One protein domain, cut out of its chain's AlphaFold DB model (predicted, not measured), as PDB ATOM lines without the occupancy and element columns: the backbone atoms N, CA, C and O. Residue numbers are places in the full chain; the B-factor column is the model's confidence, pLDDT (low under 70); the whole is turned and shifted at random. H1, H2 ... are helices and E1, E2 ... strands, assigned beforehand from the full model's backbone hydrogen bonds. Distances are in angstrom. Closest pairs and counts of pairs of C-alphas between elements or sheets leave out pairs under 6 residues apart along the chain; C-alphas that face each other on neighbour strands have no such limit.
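This is residues 140 to 162, 185 to 253 and 327 to 343 of the 343 residues of an uncharacterized protein of Gammaproteobacteria bacterium (UniProt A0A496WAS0). A small two-layer head, with the sheet E1 E5 E4 as one layer and helices H1 and H2 side by side over one of its faces, gives off two diverging strand ribbons: the long E2 and E3, and the short E6 and E8. Beyond the short ribbon, residues 327 to 335, which hold E7, stick out as a thin tail that makes much of the length. The printed part has 109 residues, with two named helices and eight named strands in the order E1 E2 E3 H1 E4 E5 H2 E6 E7 E8; the three sheets are antiparallel and the class is mixed, helices and strands. The whole is extended, with a radius of gyration of the C-alphas of 21.0 A and spans of 82 by 28 by 25 A.

E1, residues 140 to 145, begins at C-alpha 140 (132.340, 184.271, 170.526). E2, residues 153 to 162, measures 28.7 A, and E3, residues 185 to 192, 22.6 A. H1, residues 194 to 206, measures 17.9 A. E4 is residues 214 to 218 and E5 residues 223 to 228. H2, residues 230 to 247, measures 25.3 A and begins at C-alpha 230 (139.182, 180.829, 172.005). E6 is residues 250 to 253, E7 residues 332 to 334, and E8 residues 337 to 341, ending at C-alpha 341 (128.794, 150.293, 179.242).

In the sheet E1 E5 E4, N 142 and O 226 are 2.8 A apart across E1 and E5, and N 216 and O 225 are 2.8 A apart across the hairpin of E4 and E5. H1 is on this sheet at a height of 9.4 A, along E4 at 17 degrees on the local plane; its closest C-alphas to E4 are those of Leu 203 and Val 215, 6.0 A apart. H2 is on the same face at a height of 8.6 A, along E5 at 23 degrees on the local plane. Residues 202 to 206 of H1 touch residues 232 to 236 of H2, closest at the C-alphas of Ala 206 and Ala 232, 5.5 A; the helices run opposite ways at a shallow tilt of 23 degrees. In both helices every O i to N i+4 pair is within hydrogen-bond range. E2 and E3 are antiparallel, with N 155 and O 190 2.8 A apart. E6 and E8 are antiparallel, with N 251 and O 340 2.8 A apart. E2 and E8 are apart. E7 pairs with no named strand and runs on into E8 at 26 degrees.

The C-alphas of Glu 210 and Phe 327, the two farthest apart, are 83.7 A apart. Residues 163 to 184 are not printed, with 8.6 A between C-alphas 162 and 185, and residues 254 to 326 are not printed, with 36.3 A between C-alphas 253 and 327. Of the links printed whole, none is long. The mean pLDDT of the printed part is 83.7; residue 161, residues 327 to 335 and residues 339 to 343 are under 70.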
ATOM      1  N   PHE A 140     133.173 184.589 171.685       92.38
ATOM      2  CA  PHE A 140     132.340 184.271 170.526       92.38
ATOM      3  C   PHE A 140     131.543 182.994 170.762       92.38
ATOM      4  O   PHE A 140     131.829 182.236 171.678       92.38
ATOM      5  N   THR A 141     130.493 182.785 169.965       95.12
ATOM      6  CA  THR A 141     129.658 181.584 170.080       95.12
ATOM      7  C   THR A 141     130.144 180.522 169.107       95.12
ATOM      8  O   THR A 141     130.206 180.773 167.904       95.12
ATOM      9  N   ARG A 142     130.436 179.325 169.617       94.62
ATOM     10  CA  ARG A 142     130.721 178.129 168.823       94.62
ATOM     11  C   ARG A 142     129.682 177.056 169.104       94.62
ATOM     12  O   ARG A 142     129.288 176.827 170.245       94.62
ATOM     13  N   VAL A 143     129.258 176.399 168.034       95.69
ATOM     14  CA  VAL A 143     128.273 175.324 168.069       95.69
ATOM     15  C   VAL A 143     129.000 173.980 168.040       95.69
ATOM     16  O   VAL A 143     129.794 173.723 167.136       95.69
ATOM     17  N   TYR A 144     128.727 173.133 169.028       95.06
ATOM     18  CA  TYR A 144     129.252 171.778 169.152       95.06
ATOM     19  C   TYR A 144     128.131 170.775 168.900       95.06
ATOM     20  O   TYR A 144     127.055 170.871 169.491       95.06
ATOM     21  N   LYS A 145     128.387 169.804 168.025       93.31
ATOM     22  CA  LYS A 145     127.461 168.705 167.759       93.31
ATOM     23  C   LYS A 145     127.825 167.518 168.645       93.31
ATOM     24  O   LYS A 145     128.951 167.031 168.589       93.31
ATOM     25  N   ILE A 146     126.875 167.073 169.455       92.00
ATOM     26  CA  ILE A 146     127.015 165.963 170.392       92.00
ATOM     27  C   ILE A 146     126.097 164.835 169.926       92.00
ATOM     28  O   ILE A 146     124.887 164.849 170.144       92.00
ATOM     29  N   ASP A 147     126.695 163.837 169.286       86.94
ATOM     30  CA  ASP A 147     125.998 162.638 168.822       86.94
ATOM     31  C   ASP A 147     125.852 161.628 169.974       86.94
ATOM     32  O   ASP A 147     126.520 160.588 169.997       86.94
ATOM     33  N   TYR A 148     125.017 161.959 170.959       85.12
ATOM     34  CA  TYR A 148     124.659 161.077 172.067       85.12
ATOM     35  C   TYR A 148     123.147 161.089 172.293       85.12
ATOM     36  O   TYR A 148     122.484 162.102 172.085       85.12
ATOM     37  N   LEU A 149     122.579 159.957 172.704       83.38
ATOM     38  CA  LEU A 149     121.135 159.851 172.893       83.38
ATOM     39  C   LEU A 149     120.690 160.649 174.127       83.38
ATOM     40  O   LEU A 149     121.297 160.553 175.194       83.38
ATOM     41  N   ASN A 150     119.598 161.408 174.010       85.25
ATOM     42  CA  ASN A 150     118.925 162.020 175.157       85.25
ATOM     43  C   ASN A 150     118.160 160.958 175.961       85.25
ATOM     44  O   ASN A 150     116.951 160.803 175.824       85.25
ATOM     45  N   MET A 151     118.886 160.173 176.761       80.75
ATOM     46  CA  MET A 151     118.316 159.136 177.617       80.75
ATOM     47  C   MET A 151     118.951 159.182 179.003       80.75
ATOM     48  O   MET A 151     120.172 159.120 179.142       80.75
ATOM     49  N   THR A 152     118.109 159.245 180.028       82.69
ATOM     50  CA  THR A 152     118.495 159.038 181.421       82.69
ATOM     51  C   THR A 152     118.304 157.566 181.764       82.69
ATOM     52  O   THR A 152     117.222 157.004 181.596       82.69
ATOM     53  N   ARG A 153     119.375 156.899 182.200       77.75
ATOM     54  CA  ARG A 153     119.332 155.474 182.561       77.75
ATOM     55  C   ARG A 153     119.444 155.346 184.069       77.75
ATOM     56  O   ARG A 153     120.520 155.555 184.621       77.75
ATOM     57  N   SER A 154     118.347 154.985 184.722       84.56
ATOM     58  CA  SER A 154     118.343 154.545 186.115       84.56
ATOM     59  C   SER A 154     118.271 153.020 186.162       84.56
ATOM     60  O   SER A 154     117.464 152.391 185.483       84.56
ATOM     61  N   THR A 155     119.169 152.401 186.918       80.81
ATOM     62  CA  THR A 155     119.155 150.968 187.215       80.81
ATOM     63  C   THR A 155     119.121 150.835 188.723       80.81
ATOM     64  O   THR A 155     120.074 151.227 189.388       80.81
ATOM     65  N   SER A 156     118.026 150.301 189.252       84.81
ATOM     66  CA  SER A 156     117.944 149.869 190.640       84.81
ATOM     67  C   SER A 156     118.006 148.344 190.665       84.81
ATOM     68  O   SER A 156     117.189 147.653 190.057       84.81
ATOM     69  N   SER A 157     119.024 147.802 191.324       78.19
ATOM     70  CA  SER A 157     119.147 146.371 191.581       78.19
ATOM     71  C   SER A 157     118.916 146.133 193.062       78.19
ATOM     72  O   SER A 157     119.668 146.635 193.895       78.19
ATOM     73  N   ASN A 158     117.887 145.359 193.389       80.69
ATOM     74  CA  ASN A 158     117.612 144.926 194.749       80.69
ATOM     75  C   ASN A 158     118.026 143.458 194.897       80.69
ATOM     76  O   ASN A 158     117.371 142.573 194.346       80.69
ATOM     77  N   VAL A 159     119.118 143.202 195.616       77.56
ATOM     78  CA  VAL A 159     119.548 141.842 195.957       77.56
ATOM     79  C   VAL A 159     119.107 141.558 197.387       77.56
ATOM     80  O   VAL A 159     119.705 142.052 198.343       77.56
ATOM     81  N   GLN A 160     118.039 140.774 197.531       80.69
ATOM     82  CA  GLN A 160     117.523 140.351 198.828       80.69
ATOM     83  C   GLN A 160     117.994 138.928 199.135       80.69
ATOM     84  O   GLN A 160     117.631 137.980 198.442       80.69
ATOM     85  N   MET A 161     118.806 138.782 200.181       69.88
ATOM     86  CA  MET A 161     119.246 137.488 200.692       69.88
ATOM     87  C   MET A 161     118.542 137.212 202.020       69.88
ATOM     88  O   MET A 161     118.730 137.938 202.997       69.88
ATOM     89  N   SER A 162     117.714 136.169 202.043       78.81
ATOM     90  CA  SER A 162     117.053 135.674 203.251       78.81
ATOM     91  C   SER A 162     117.766 134.409 203.720       78.81
ATOM     92  O   SER A 162     117.607 133.349 203.118       78.81
ATOM     93  N   THR A 185     119.392 143.160 202.586       79.75
ATOM     94  CA  THR A 185     118.913 143.803 201.361       79.75
ATOM     95  C   THR A 185     120.017 144.730 200.879       79.75
ATOM     96  O   THR A 185     120.367 145.680 201.575       79.75
ATOM     97  N   VAL A 186     120.599 144.429 199.720       81.06
ATOM     98  CA  VAL A 186     121.591 145.284 199.063       81.06
ATOM     99  C   VAL A 186     120.897 145.986 197.907       81.06
ATOM    100  O   VAL A 186     120.544 145.356 196.910       81.06
ATOM    101  N   THR A 187     120.695 147.292 198.048       81.75
ATOM    102  CA  THR A 187     120.192 148.157 196.979       81.75
ATOM    103  C   THR A 187     121.371 148.802 196.262       81.75
ATOM    104  O   THR A 187     122.189 149.478 196.884       81.75
ATOM    105  N   ASN A 188     121.481 148.569 194.957       80.25
ATOM    106  CA  ASN A 188     122.431 149.252 194.088       80.25
ATOM    107  C   ASN A 188     121.650 150.165 193.144       80.25
ATOM    108  O   ASN A 188     120.957 149.676 192.250       80.25
ATOM    109  N   ASP A 189     121.763 151.468 193.369       83.31
ATOM    110  CA  ASP A 189     121.164 152.502 192.539       83.31
ATOM    111  C   ASP A 189     122.248 153.135 191.660       83.31
ATOM    112  O   ASP A 189     123.187 153.767 192.141       83.31
ATOM    113  N   SER A 190     122.106 152.980 190.348       81.88
ATOM    114  CA  SER A 190     122.958 153.613 189.346       81.88
ATOM    115  C   SER A 190     122.109 154.551 188.499       81.88
ATOM    116  O   SER A 190     121.150 154.115 187.863       81.88
ATOM    117  N   SER A 191     122.440 155.843 188.490       84.50
ATOM    118  CA  SER A 191     121.800 156.838 187.626       84.50
ATOM    119  C   SER A 191     122.828 157.434 186.670       84.50
ATOM    120  O   SER A 191     123.916 157.832 187.077       84.50
ATOM    121  N   ASN A 192     122.495 157.467 185.382       81.88
ATOM    122  CA  ASN A 192     123.314 158.077 184.344       81.88
ATOM    123  C   ASN A 192     122.519 159.202 183.676       81.88
ATOM    124  O   ASN A 192     121.595 158.942 182.901       81.88
ATOM    125  N   ASN A 193     122.905 160.439 183.996       87.38
ATOM    126  CA  ASN A 193     122.360 161.673 183.436       87.38
ATOM    127  C   ASN A 193     123.465 162.398 182.653       87.38
ATOM    128  O   ASN A 193     124.061 163.378 183.108       87.38
ATOM    129  N   PHE A 194     123.771 161.869 181.468       88.31
ATOM    130  CA  PHE A 194     124.847 162.369 180.614       88.31
ATOM    131  C   PHE A 194     124.729 163.870 180.310       88.31
ATOM    132  O   PHE A 194     125.684 164.610 180.513       88.31
ATOM    133  N   TRP A 195     123.562 164.342 179.859       90.56
ATOM    134  CA  TRP A 195     123.406 165.732 179.416       90.56
ATOM    135  C   TRP A 195     123.566 166.750 180.544       90.56
ATOM    136  O   TRP A 195     124.221 167.766 180.336       90.56
ATOM    137  N   ASP A 196     123.036 166.465 181.738       91.62
ATOM    138  CA  ASP A 196     123.158 167.367 182.890       91.62
ATOM    139  C   ASP A 196     124.619 167.489 183.346       91.62
ATOM    140  O   ASP A 196     125.112 168.583 183.623       91.62
ATOM    141  N   THR A 197     125.341 166.363 183.381       91.62
ATOM    142  CA  THR A 197     126.763 166.349 183.755       91.62
ATOM    143  C   THR A 197     127.640 167.014 182.695       91.62
ATOM    144  O   THR A 197     128.534 167.787 183.034       91.62
ATOM    145  N   LEU A 198     127.371 166.772 181.410       92.75
ATOM    146  CA  LEU A 198     128.070 167.408 180.295       92.75
ATOM    147  C   LEU A 198     127.869 168.932 180.305       92.75
ATOM    148  O   LEU A 198     128.841 169.671 180.172       92.75
ATOM    149  N   GLU A 199     126.634 169.398 180.495       93.19
ATOM    150  CA  GLU A 199     126.281 170.820 180.553       93.19
ATOM    151  C   GLU A 199     126.987 171.535 181.711       93.19
ATOM    152  O   GLU A 199     127.624 172.568 181.499       93.19
ATOM    153  N   ALA A 200     126.960 170.947 182.912       93.88
ATOM    154  CA  ALA A 200     127.659 171.488 184.074       93.88
ATOM    155  C   ALA A 200     129.180 171.563 183.853       93.88
ATOM    156  O   ALA A 200     129.796 172.595 184.121       93.88
ATOM    157  N   ASN A 201     129.786 170.502 183.314       94.38
ATOM    158  CA  ASN A 201     131.221 170.473 183.029       94.38
ATOM    159  C   ASN A 201     131.613 171.498 181.955       94.38
ATOM    160  O   ASN A 201     132.603 172.211 182.114       94.38
ATOM    161  N   MET A 202     130.826 171.619 180.882       93.94
ATOM    162  CA  MET A 202     131.069 172.615 179.837       93.94
ATOM    163  C   MET A 202     130.935 174.044 180.360       93.94
ATOM    164  O   MET A 202     131.709 174.899 179.942       93.94
ATOM    165  N   LEU A 203     130.006 174.314 181.281       94.62
ATOM    166  CA  LEU A 203     129.867 175.632 181.903       94.62
ATOM    167  C   LEU A 203     131.106 176.008 182.727       94.62
ATOM    168  O   LEU A 203     131.587 177.138 182.633       94.62
ATOM    169  N   VAL A 204     131.642 175.057 183.496       94.88
ATOM    170  CA  VAL A 204     132.875 175.256 184.270       94.88
ATOM    171  C   VAL A 204     134.054 175.525 183.336       94.88
ATOM    172  O   VAL A 204     134.775 176.493 183.546       94.88
ATOM    173  N   LEU A 205     134.212 174.735 182.270       93.12
ATOM    174  CA  LEU A 205     135.287 174.928 181.287       93.12
ATOM    175  C   LEU A 205     135.141 176.223 180.475       93.12
ATOM    176  O   LEU A 205     136.136 176.803 180.055       93.12
ATOM    177  N   ALA A 206     133.912 176.683 180.243       93.38
ATOM    178  CA  ALA A 206     133.643 177.929 179.535       93.38
ATOM    179  C   ALA A 206     133.889 179.174 180.399       93.38
ATOM    180  O   ALA A 206     133.937 180.279 179.856       93.38
ATOM    181  N   THR A 207     134.004 179.016 181.717       91.38
ATOM    182  CA  THR A 207     134.234 180.117 182.652       91.38
ATOM    183  C   THR A 207     135.732 180.356 182.802       91.38
ATOM    184  O   THR A 207     136.484 179.466 183.184       91.38
ATOM    185  N   THR A 208     136.170 181.570 182.487       85.31
ATOM    186  CA  THR A 208     137.545 182.055 182.680       85.31
ATOM    187  C   THR A 208     137.516 183.218 183.674       85.31
ATOM    188  O   THR A 208     136.463 183.823 183.868       85.31
ATOM    189  N   ASP A 209     138.651 183.567 184.281       84.19
ATOM    190  CA  ASP A 209     138.753 184.649 185.278       84.19
ATOM    191  C   ASP A 209     138.153 185.991 184.805       84.19
ATOM    192  O   ASP A 209     137.635 186.766 185.606       84.19
ATOM    193  N   GLU A 210     138.192 186.256 183.497       83.06
ATOM    194  CA  GLU A 210     137.721 187.506 182.889       83.06
ATOM    195  C   GLU A 210     136.271 187.445 182.374       83.06
ATOM    196  O   GLU A 210     135.642 188.485 182.170       83.06
ATOM    197  N   PHE A 211     135.726 186.246 182.134       86.75
ATOM    198  CA  PHE A 211     134.435 186.076 181.466       86.75
ATOM    199  C   PHE A 211     133.704 184.807 181.914       86.75
ATOM    200  O   PHE A 211     134.218 183.691 181.805       86.75
ATOM    201  N   THR A 212     132.447 184.971 182.327       91.31
ATOM    202  CA  THR A 212     131.540 183.849 182.585       91.31
ATOM    203  C   THR A 212     130.952 183.338 181.274       91.31
ATOM    204  O   THR A 212     130.188 184.040 180.609       91.31
ATOM    205  N   GLY A 213     131.290 182.098 180.922       90.94
ATOM    206  CA  GLY A 213     130.779 181.431 179.731       90.94
ATOM    207  C   GLY A 213     129.260 181.256 179.752       90.94
ATOM    208  O   GLY A 213     128.658 181.040 180.801       90.94
ATOM    209  N   ILE A 214     128.637 181.312 178.575       94.31
ATOM    210  CA  ILE A 214     127.210 180.998 178.407       94.31
ATOM    211  C   ILE A 214     127.114 179.683 177.647       94.31
ATOM    212  O   ILE A 214     127.627 179.577 176.534       94.31
ATOM    213  N   VAL A 215     126.434 178.697 178.226       95.00
ATOM    214  CA  VAL A 215     126.160 177.406 177.588       95.00
ATOM    215  C   VAL A 215     124.661 177.300 177.348       95.00
ATOM    216  O   VAL A 215     123.865 177.526 178.254       95.00
ATOM    217  N   ILE A 216     124.276 176.989 176.113       94.31
ATOM    218  CA  ILE A 216     122.890 176.759 175.710       94.31
ATOM    219  C   ILE A 216     122.842 175.388 175.051       94.31
ATOM    220  O   ILE A 216     123.432 175.184 173.988       94.31
ATOM    221  N   SER A 217     122.142 174.448 175.677       92.81
ATOM    222  CA  SER A 217     122.000 173.084 175.179       92.81
ATOM    223  C   SER A 217     120.636 172.874 174.514       92.81
ATOM    224  O   SER A 217     119.596 173.303 175.011       92.81
ATOM    225  N   ASN A 218     120.626 172.201 173.364       93.50
ATOM    226  CA  ASN A 218     119.429 171.633 172.758       93.50
ATOM    227  C   ASN A 218     119.626 170.117 172.653       93.50
ATOM    228  O   ASN A 218     120.270 169.610 171.733       93.50
ATOM    229  N   ARG A 219     119.087 169.406 173.650       91.19
ATOM    230  CA  ARG A 219     119.234 167.951 173.803       91.19
ATOM    231  C   ARG A 219     118.516 167.171 172.697       91.19
ATOM    232  O   ARG A 219     118.960 166.085 172.349       91.19
ATOM    233  N   GLU A 220     117.459 167.744 172.116       87.75
ATOM    234  CA  GLU A 220     116.679 167.123 171.036       87.75
ATOM    235  C   GLU A 220     117.392 167.202 169.682       87.75
ATOM    236  O   GLU A 220     117.366 166.249 168.907       87.75
ATOM    237  N   SER A 221     118.066 168.320 169.387       90.75
ATOM    238  CA  SER A 221     118.862 168.453 168.160       90.75
ATOM    239  C   SER A 221     120.286 167.907 168.293       90.75
ATOM    240  O   SER A 221     120.996 167.821 167.289       90.75
ATOM    241  N   GLY A 222     120.713 167.542 169.507       90.88
ATOM    242  CA  GLY A 222     122.070 167.074 169.791       90.88
ATOM    243  C   GLY A 222     123.119 168.178 169.644       90.88
ATOM    244  O   GLY A 222     124.238 167.920 169.207       90.88
ATOM    245  N   VAL A 223     122.763 169.432 169.936       93.62
ATOM    246  CA  VAL A 223     123.634 170.593 169.712       93.62
ATOM    247  C   VAL A 223     123.801 171.401 170.992       93.62
ATOM    248  O   VAL A 223     122.829 171.689 171.686       93.62
ATOM    249  N   ILE A 224     125.033 171.815 171.283       95.12
ATOM    250  CA  ILE A 224     125.354 172.733 172.377       95.12
ATOM    251  C   ILE A 224     126.055 173.958 171.807       95.12
ATOM    252  O   ILE A 224     127.118 173.861 171.197       95.12
ATOM    253  N   SER A 225     125.468 175.124 172.032       96.06
ATOM    254  CA  SER A 225     126.068 176.411 171.709       96.06
ATOM    255  C   SER A 225     126.762 176.951 172.948       96.06
ATOM    256  O   SER A 225     126.125 177.148 173.980       96.06
ATOM    257  N   VAL A 226     128.061 177.213 172.850       96.25
ATOM    258  CA  VAL A 226     128.832 177.831 173.932       96.25
ATOM    259  C   VAL A 226     129.353 179.167 173.471       96.25
ATOM    260  O   VAL A 226     129.927 179.255 172.389       96.25
ATOM    261  N   ARG A 227     129.201 180.192 174.303       95.56
ATOM    262  CA  ARG A 227     129.867 181.476 174.135       95.56
ATOM    263  C   ARG A 227     130.999 181.606 175.143       95.56
ATOM    264  O   ARG A 227     130.714 181.680 176.335       95.56
ATOM    265  N   THR A 228     132.246 181.637 174.674       95.00
ATOM    266  CA  THR A 228     133.444 181.848 175.508       95.00
ATOM    267  C   THR A 228     134.650 182.299 174.659       95.00
ATOM    268  O   THR A 228     134.490 182.644 173.486       95.00
ATOM    269  N   THR A 229     135.833 182.391 175.266       92.88
ATOM    270  CA  THR A 229     137.117 182.729 174.632       92.88
ATOM    271  C   THR A 229     137.658 181.558 173.805       92.88
ATOM    272  O   THR A 229     137.284 180.397 173.992       92.88
ATOM    273  N   SER A 230     138.556 181.835 172.863       89.94
ATOM    274  CA  SER A 230     139.182 180.829 172.005       89.94
ATOM    275  C   SER A 230     139.974 179.805 172.814       89.94
ATOM    276  O   SER A 230     139.915 178.615 172.505       89.94
ATOM    277  N   ALA A 231     140.675 180.242 173.864       87.50
ATOM    278  CA  ALA A 231     141.407 179.339 174.750       87.50
ATOM    279  C   ALA A 231     140.470 178.324 175.431       87.50
ATOM    280  O   ALA A 231     140.704 177.118 175.355       87.50
ATOM    281  N   ALA A 232     139.357 178.792 176.005       92.31
ATOM    282  CA  ALA A 232     138.359 177.919 176.618       92.31
ATOM    283  C   ALA A 232     137.695 176.989 175.585       92.31
ATOM    284  O   ALA A 232     137.440 175.818 175.866       92.31
ATOM    285  N   HIS A 233     137.468 177.463 174.356       93.19
ATOM    286  CA  HIS A 233     136.949 176.624 173.275       93.19
ATOM    287  C   HIS A 233     137.872 175.453 172.904       93.19
ATOM    288  O   HIS A 233     137.359 174.383 172.566       93.19
ATOM    289  N   GLU A 234     139.198 175.624 172.962       90.94
ATOM    290  CA  GLU A 234     140.153 174.526 172.750       90.94
ATOM    291  C   GLU A 234     140.051 173.463 173.851       90.94
ATOM    292  O   GLU A 234     140.086 172.262 173.564       90.94
ATOM    293  N   ASP A 235     139.887 173.889 175.103       92.81
ATOM    294  CA  ASP A 235     139.739 172.983 176.241       92.81
ATOM    295  C   ASP A 235     138.393 172.247 176.210       92.81
ATOM    296  O   ASP A 235     138.354 171.028 176.394       92.81
ATOM    297  N   ILE A 236     137.305 172.946 175.865       95.31
ATOM    298  CA  ILE A 236     135.983 172.345 175.640       95.31
ATOM    299  C   ILE A 236     136.033 171.331 174.500       95.31
ATOM    300  O   ILE A 236     135.505 170.234 174.649       95.31
ATOM    301  N   GLN A 237     136.673 171.661 173.373       94.44
ATOM    302  CA  GLN A 237     136.796 170.740 172.240       94.44
ATOM    303  C   GLN A 237     137.507 169.453 172.672       94.44
ATOM    304  O   GLN A 237     136.994 168.360 172.448       94.44
ATOM    305  N   ARG A 238     138.645 169.581 173.366       94.56
ATOM    306  CA  ARG A 238     139.401 168.432 173.882       94.56
ATOM    307  C   ARG A 238     138.562 167.586 174.840       94.56
ATOM    308  O   ARG A 238     138.600 166.361 174.758       94.56
ATOM    309  N   PHE A 239     137.822 168.230 175.738       95.12
ATOM    310  CA  PHE A 239     136.936 167.557 176.682       95.12
ATOM    311  C   PHE A 239     135.812 166.800 175.967       95.12
ATOM    312  O   PHE A 239     135.622 165.610 176.209       95.12
ATOM    313  N   VAL A 240     135.106 167.454 175.042       93.62
ATOM    314  CA  VAL A 240     134.023 166.851 174.253       93.62
ATOM    315  C   VAL A 240     134.534 165.658 173.445       93.62
ATOM    316  O   VAL A 240     133.909 164.599 173.472       93.62
ATOM    317  N   ASP A 241     135.695 165.777 172.798       92.81
ATOM    318  CA  ASP A 241     136.298 164.685 172.026       92.81
ATOM    319  C   ASP A 241     136.621 163.470 172.917       92.81
ATOM    320  O   ASP A 241     136.368 162.322 172.539       92.81
ATOM    321  N   GLN A 242     137.127 163.703 174.132       91.81
ATOM    322  CA  GLN A 242     137.391 162.640 175.107       91.81
ATOM    323  C   GLN A 242     136.103 161.974 175.602       91.81
ATOM    324  O   GLN A 242     136.031 160.745 175.637       91.81
ATOM    325  N   VAL A 243     135.088 162.769 175.947       90.81
ATOM    326  CA  VAL A 243     133.800 162.284 176.458       90.81
ATOM    327  C   VAL A 243     133.035 161.499 175.393       90.81
ATOM    328  O   VAL A 243     132.508 160.430 175.681       90.81
ATOM    329  N   ILE A 244     132.999 161.969 174.144       87.69
ATOM    330  CA  ILE A 244     132.325 161.249 173.053       87.69
ATOM    331  C   ILE A 244     133.037 159.923 172.760       87.69
ATOM    332  O   ILE A 244     132.379 158.905 172.525       87.69
ATOM    333  N   ASN A 245     134.371 159.904 172.794       87.06
ATOM    334  CA  ASN A 245     135.141 158.686 172.554       87.06
ATOM    335  C   ASN A 245     135.002 157.661 173.698       87.06
ATOM    336  O   ASN A 245     135.022 156.453 173.458       87.06
ATOM    337  N   SER A 246     134.845 158.110 174.947       83.25
ATOM    338  CA  SER A 246     134.605 157.210 176.081       83.25
ATOM    339  C   SER A 246     133.160 156.704 176.123       83.25
ATOM    340  O   SER A 246     132.950 155.499 176.259       83.25
ATOM    341  N   ALA A 247     132.174 157.581 175.918       77.94
ATOM    342  CA  ALA A 247     130.749 157.266 176.037       77.94
ATOM    343  C   ALA A 247     130.246 156.231 175.012       77.94
ATOM    344  O   ALA A 247     129.227 155.578 175.235       77.94
ATOM    345  N   ARG A 248     130.950 156.049 173.887       73.94
ATOM    346  CA  ARG A 248     130.596 155.064 172.848       73.94
ATOM    347  C   ARG A 248     131.052 153.634 173.154       73.94
ATOM    348  O   ARG A 248     130.685 152.720 172.416       73.94
ATOM    349  N   LYS A 249     131.856 153.406 174.195       71.31
ATOM    350  CA  LYS A 249     132.427 152.080 174.464       71.31
ATOM    351  C   LYS A 249     131.403 151.155 175.124       71.31
ATOM    352  O   LYS A 249     130.979 151.379 176.256       71.31
ATOM    353  N   GLN A 250     131.050 150.085 174.416       70.38
ATOM    354  CA  GLN A 250     130.214 148.995 174.916       70.38
ATOM    355  C   GLN A 250     131.064 147.740 175.116       70.38
ATOM    356  O   GLN A 250     131.946 147.445 174.309       70.38
ATOM    357  N   VAL A 251     130.784 147.003 176.186       76.62
ATOM    358  CA  VAL A 251     131.437 145.739 176.529       76.62
ATOM    359  C   VAL A 251     130.368 144.651 176.597       76.62
ATOM    360  O   VAL A 251     129.366 144.792 177.295       76.62
ATOM    361  N   LEU A 252     130.573 143.559 175.863       80.19
ATOM    362  CA  LEU A 252     129.778 142.340 175.994       80.19
ATOM    363  C   LEU A 252     130.464 141.430 177.015       80.19
ATOM    364  O   LEU A 252     131.619 141.058 176.825       80.19
ATOM    365  N   ILE A 253     129.751 141.078 178.082       74.88
ATOM    366  CA  ILE A 253     130.209 140.128 179.095       74.88
ATOM    367  C   ILE A 253     129.435 138.823 178.894       74.88
ATOM    368  O   ILE A 253     128.202 138.799 178.955       74.88
ATOM    369  N   PHE A 327     124.311 103.789 186.575       49.59
ATOM    370  CA  PHE A 327     124.914 104.882 185.801       49.59
ATOM    371  C   PHE A 327     123.991 106.109 185.750       49.59
ATOM    372  O   PHE A 327     122.792 105.967 185.504       49.59
ATOM    373  N   GLY A 328     124.566 107.305 185.913       49.22
ATOM    374  CA  GLY A 328     123.905 108.601 185.725       49.22
ATOM    375  C   GLY A 328     124.816 109.620 185.029       49.22
ATOM    376  O   GLY A 328     126.025 109.620 185.249       49.22
ATOM    377  N   ASP A 329     124.237 110.484 184.188       51.44
ATOM    378  CA  ASP A 329     124.910 111.622 183.541       51.44
ATOM    379  C   ASP A 329     123.974 112.844 183.558       51.44
ATOM    380  O   ASP A 329     122.810 112.740 183.157       51.44
ATOM    381  N   VAL A 330     124.464 113.991 184.042       54.97
ATOM    382  CA  VAL A 330     123.742 115.272 184.016       54.97
ATOM    383  C   VAL A 330     124.720 116.404 183.715       54.97
ATOM    384  O   VAL A 330     125.676 116.643 184.454       54.97
ATOM    385  N   SER A 331     124.414 117.168 182.667       53.06
ATOM    386  CA  SER A 331     125.079 118.427 182.337       53.06
ATOM    387  C   SER A 331     124.040 119.544 182.287       53.06
ATOM    388  O   SER A 331     123.076 119.460 181.523       53.06
ATOM    389  N   VAL A 332     124.218 120.588 183.102       55.62
ATOM    390  CA  VAL A 332     123.438 121.829 182.994       55.62
ATOM    391  C   VAL A 332     124.343 122.924 182.439       55.62
ATOM    392  O   VAL A 332     125.346 123.292 183.054       55.62
ATOM    393  N   MET A 333     123.969 123.447 181.270       60.75
ATOM    394  CA  MET A 333     124.664 124.528 180.577       60.75
ATOM    395  C   MET A 333     123.827 125.805 180.651       60.75
ATOM    396  O   MET A 333     122.688 125.830 180.185       60.75
ATOM    397  N   SER A 334     124.397 126.883 181.194       50.50
ATOM    398  CA  SER A 334     123.813 128.224 181.068       50.50
ATOM    399  C   SER A 334     124.867 129.234 180.612       50.50
ATOM    400  O   SER A 334     125.972 129.289 181.154       50.50
ATOM    401  N   SER A 335     124.524 130.018 179.583       68.50
ATOM    402  CA  SER A 335     125.383 131.047 178.984       68.50
ATOM    403  C   SER A 335     124.688 132.420 178.996       68.50
ATOM    404  O   SER A 335     124.189 132.874 177.957       68.50
ATOM    405  N   PRO A 336     124.557 133.080 180.159       74.50
ATOM    406  CA  PRO A 336     124.034 134.438 180.211       74.50
ATOM    407  C   PRO A 336     124.966 135.413 179.474       74.50
ATOM    408  O   PRO A 336     126.183 135.422 179.670       74.50
ATOM    409  N   LYS A 337     124.365 136.267 178.641       71.06
ATOM    410  CA  LYS A 337     125.036 137.361 177.931       71.06
ATOM    411  C   LYS A 337     124.487 138.685 178.441       71.06
ATOM    412  O   LYS A 337     123.272 138.877 178.445       71.06
ATOM    413  N   ILE A 338     125.363 139.593 178.862       78.56
ATOM    414  CA  ILE A 338     124.982 140.935 179.316       78.56
ATOM    415  C   ILE A 338     125.830 141.963 178.567       78.56
ATOM    416  O   ILE A 338     127.049 141.842 178.490       78.56
ATOM    417  N   MET A 339     125.185 142.994 178.021       69.69
ATOM    418  CA  MET A 339     125.872 144.169 177.485       69.69
ATOM    419  C   MET A 339     125.973 145.236 178.576       69.69
ATOM    420  O   MET A 339     124.955 145.663 179.128       69.69
ATOM    421  N   ALA A 340     127.190 145.680 178.869       69.69
ATOM    422  CA  ALA A 340     127.488 146.739 179.823       69.69
ATOM    423  C   ALA A 340     128.198 147.910 179.124       69.69
ATOM    424  O   ALA A 340     128.885 147.740 178.117       69.69
ATOM    425  N   LEU A 341     128.020 149.118 179.649       64.38
ATOM    426  CA  LEU A 341     128.794 150.293 179.242       64.38
ATOM    427  C   LEU A 341     130.068 150.353 180.087       64.38
ATOM    428  O   LEU A 341     130.041 149.989 181.262       64.38
ATOM    429  N   ASN A 342     131.171 150.797 179.488       57.16
ATOM    430  CA  ASN A 342     132.418 150.996 180.219       57.16
ATOM    431  C   ASN A 342     132.311 152.259 181.094       57.16
ATOM    432  O   ASN A 342     132.024 153.327 180.552       57.16
ATOM    433  N   ASN A 343     132.526 152.127 182.408       56.59
ATOM    434  CA  ASN A 343     132.645 153.244 183.353       56.59
ATOM    435  C   ASN A 343     134.108 153.383 183.773       56.59
ATOM    436  O   ASN A 343     134.596 152.452 184.450       56.59
TER     437      ASN A 343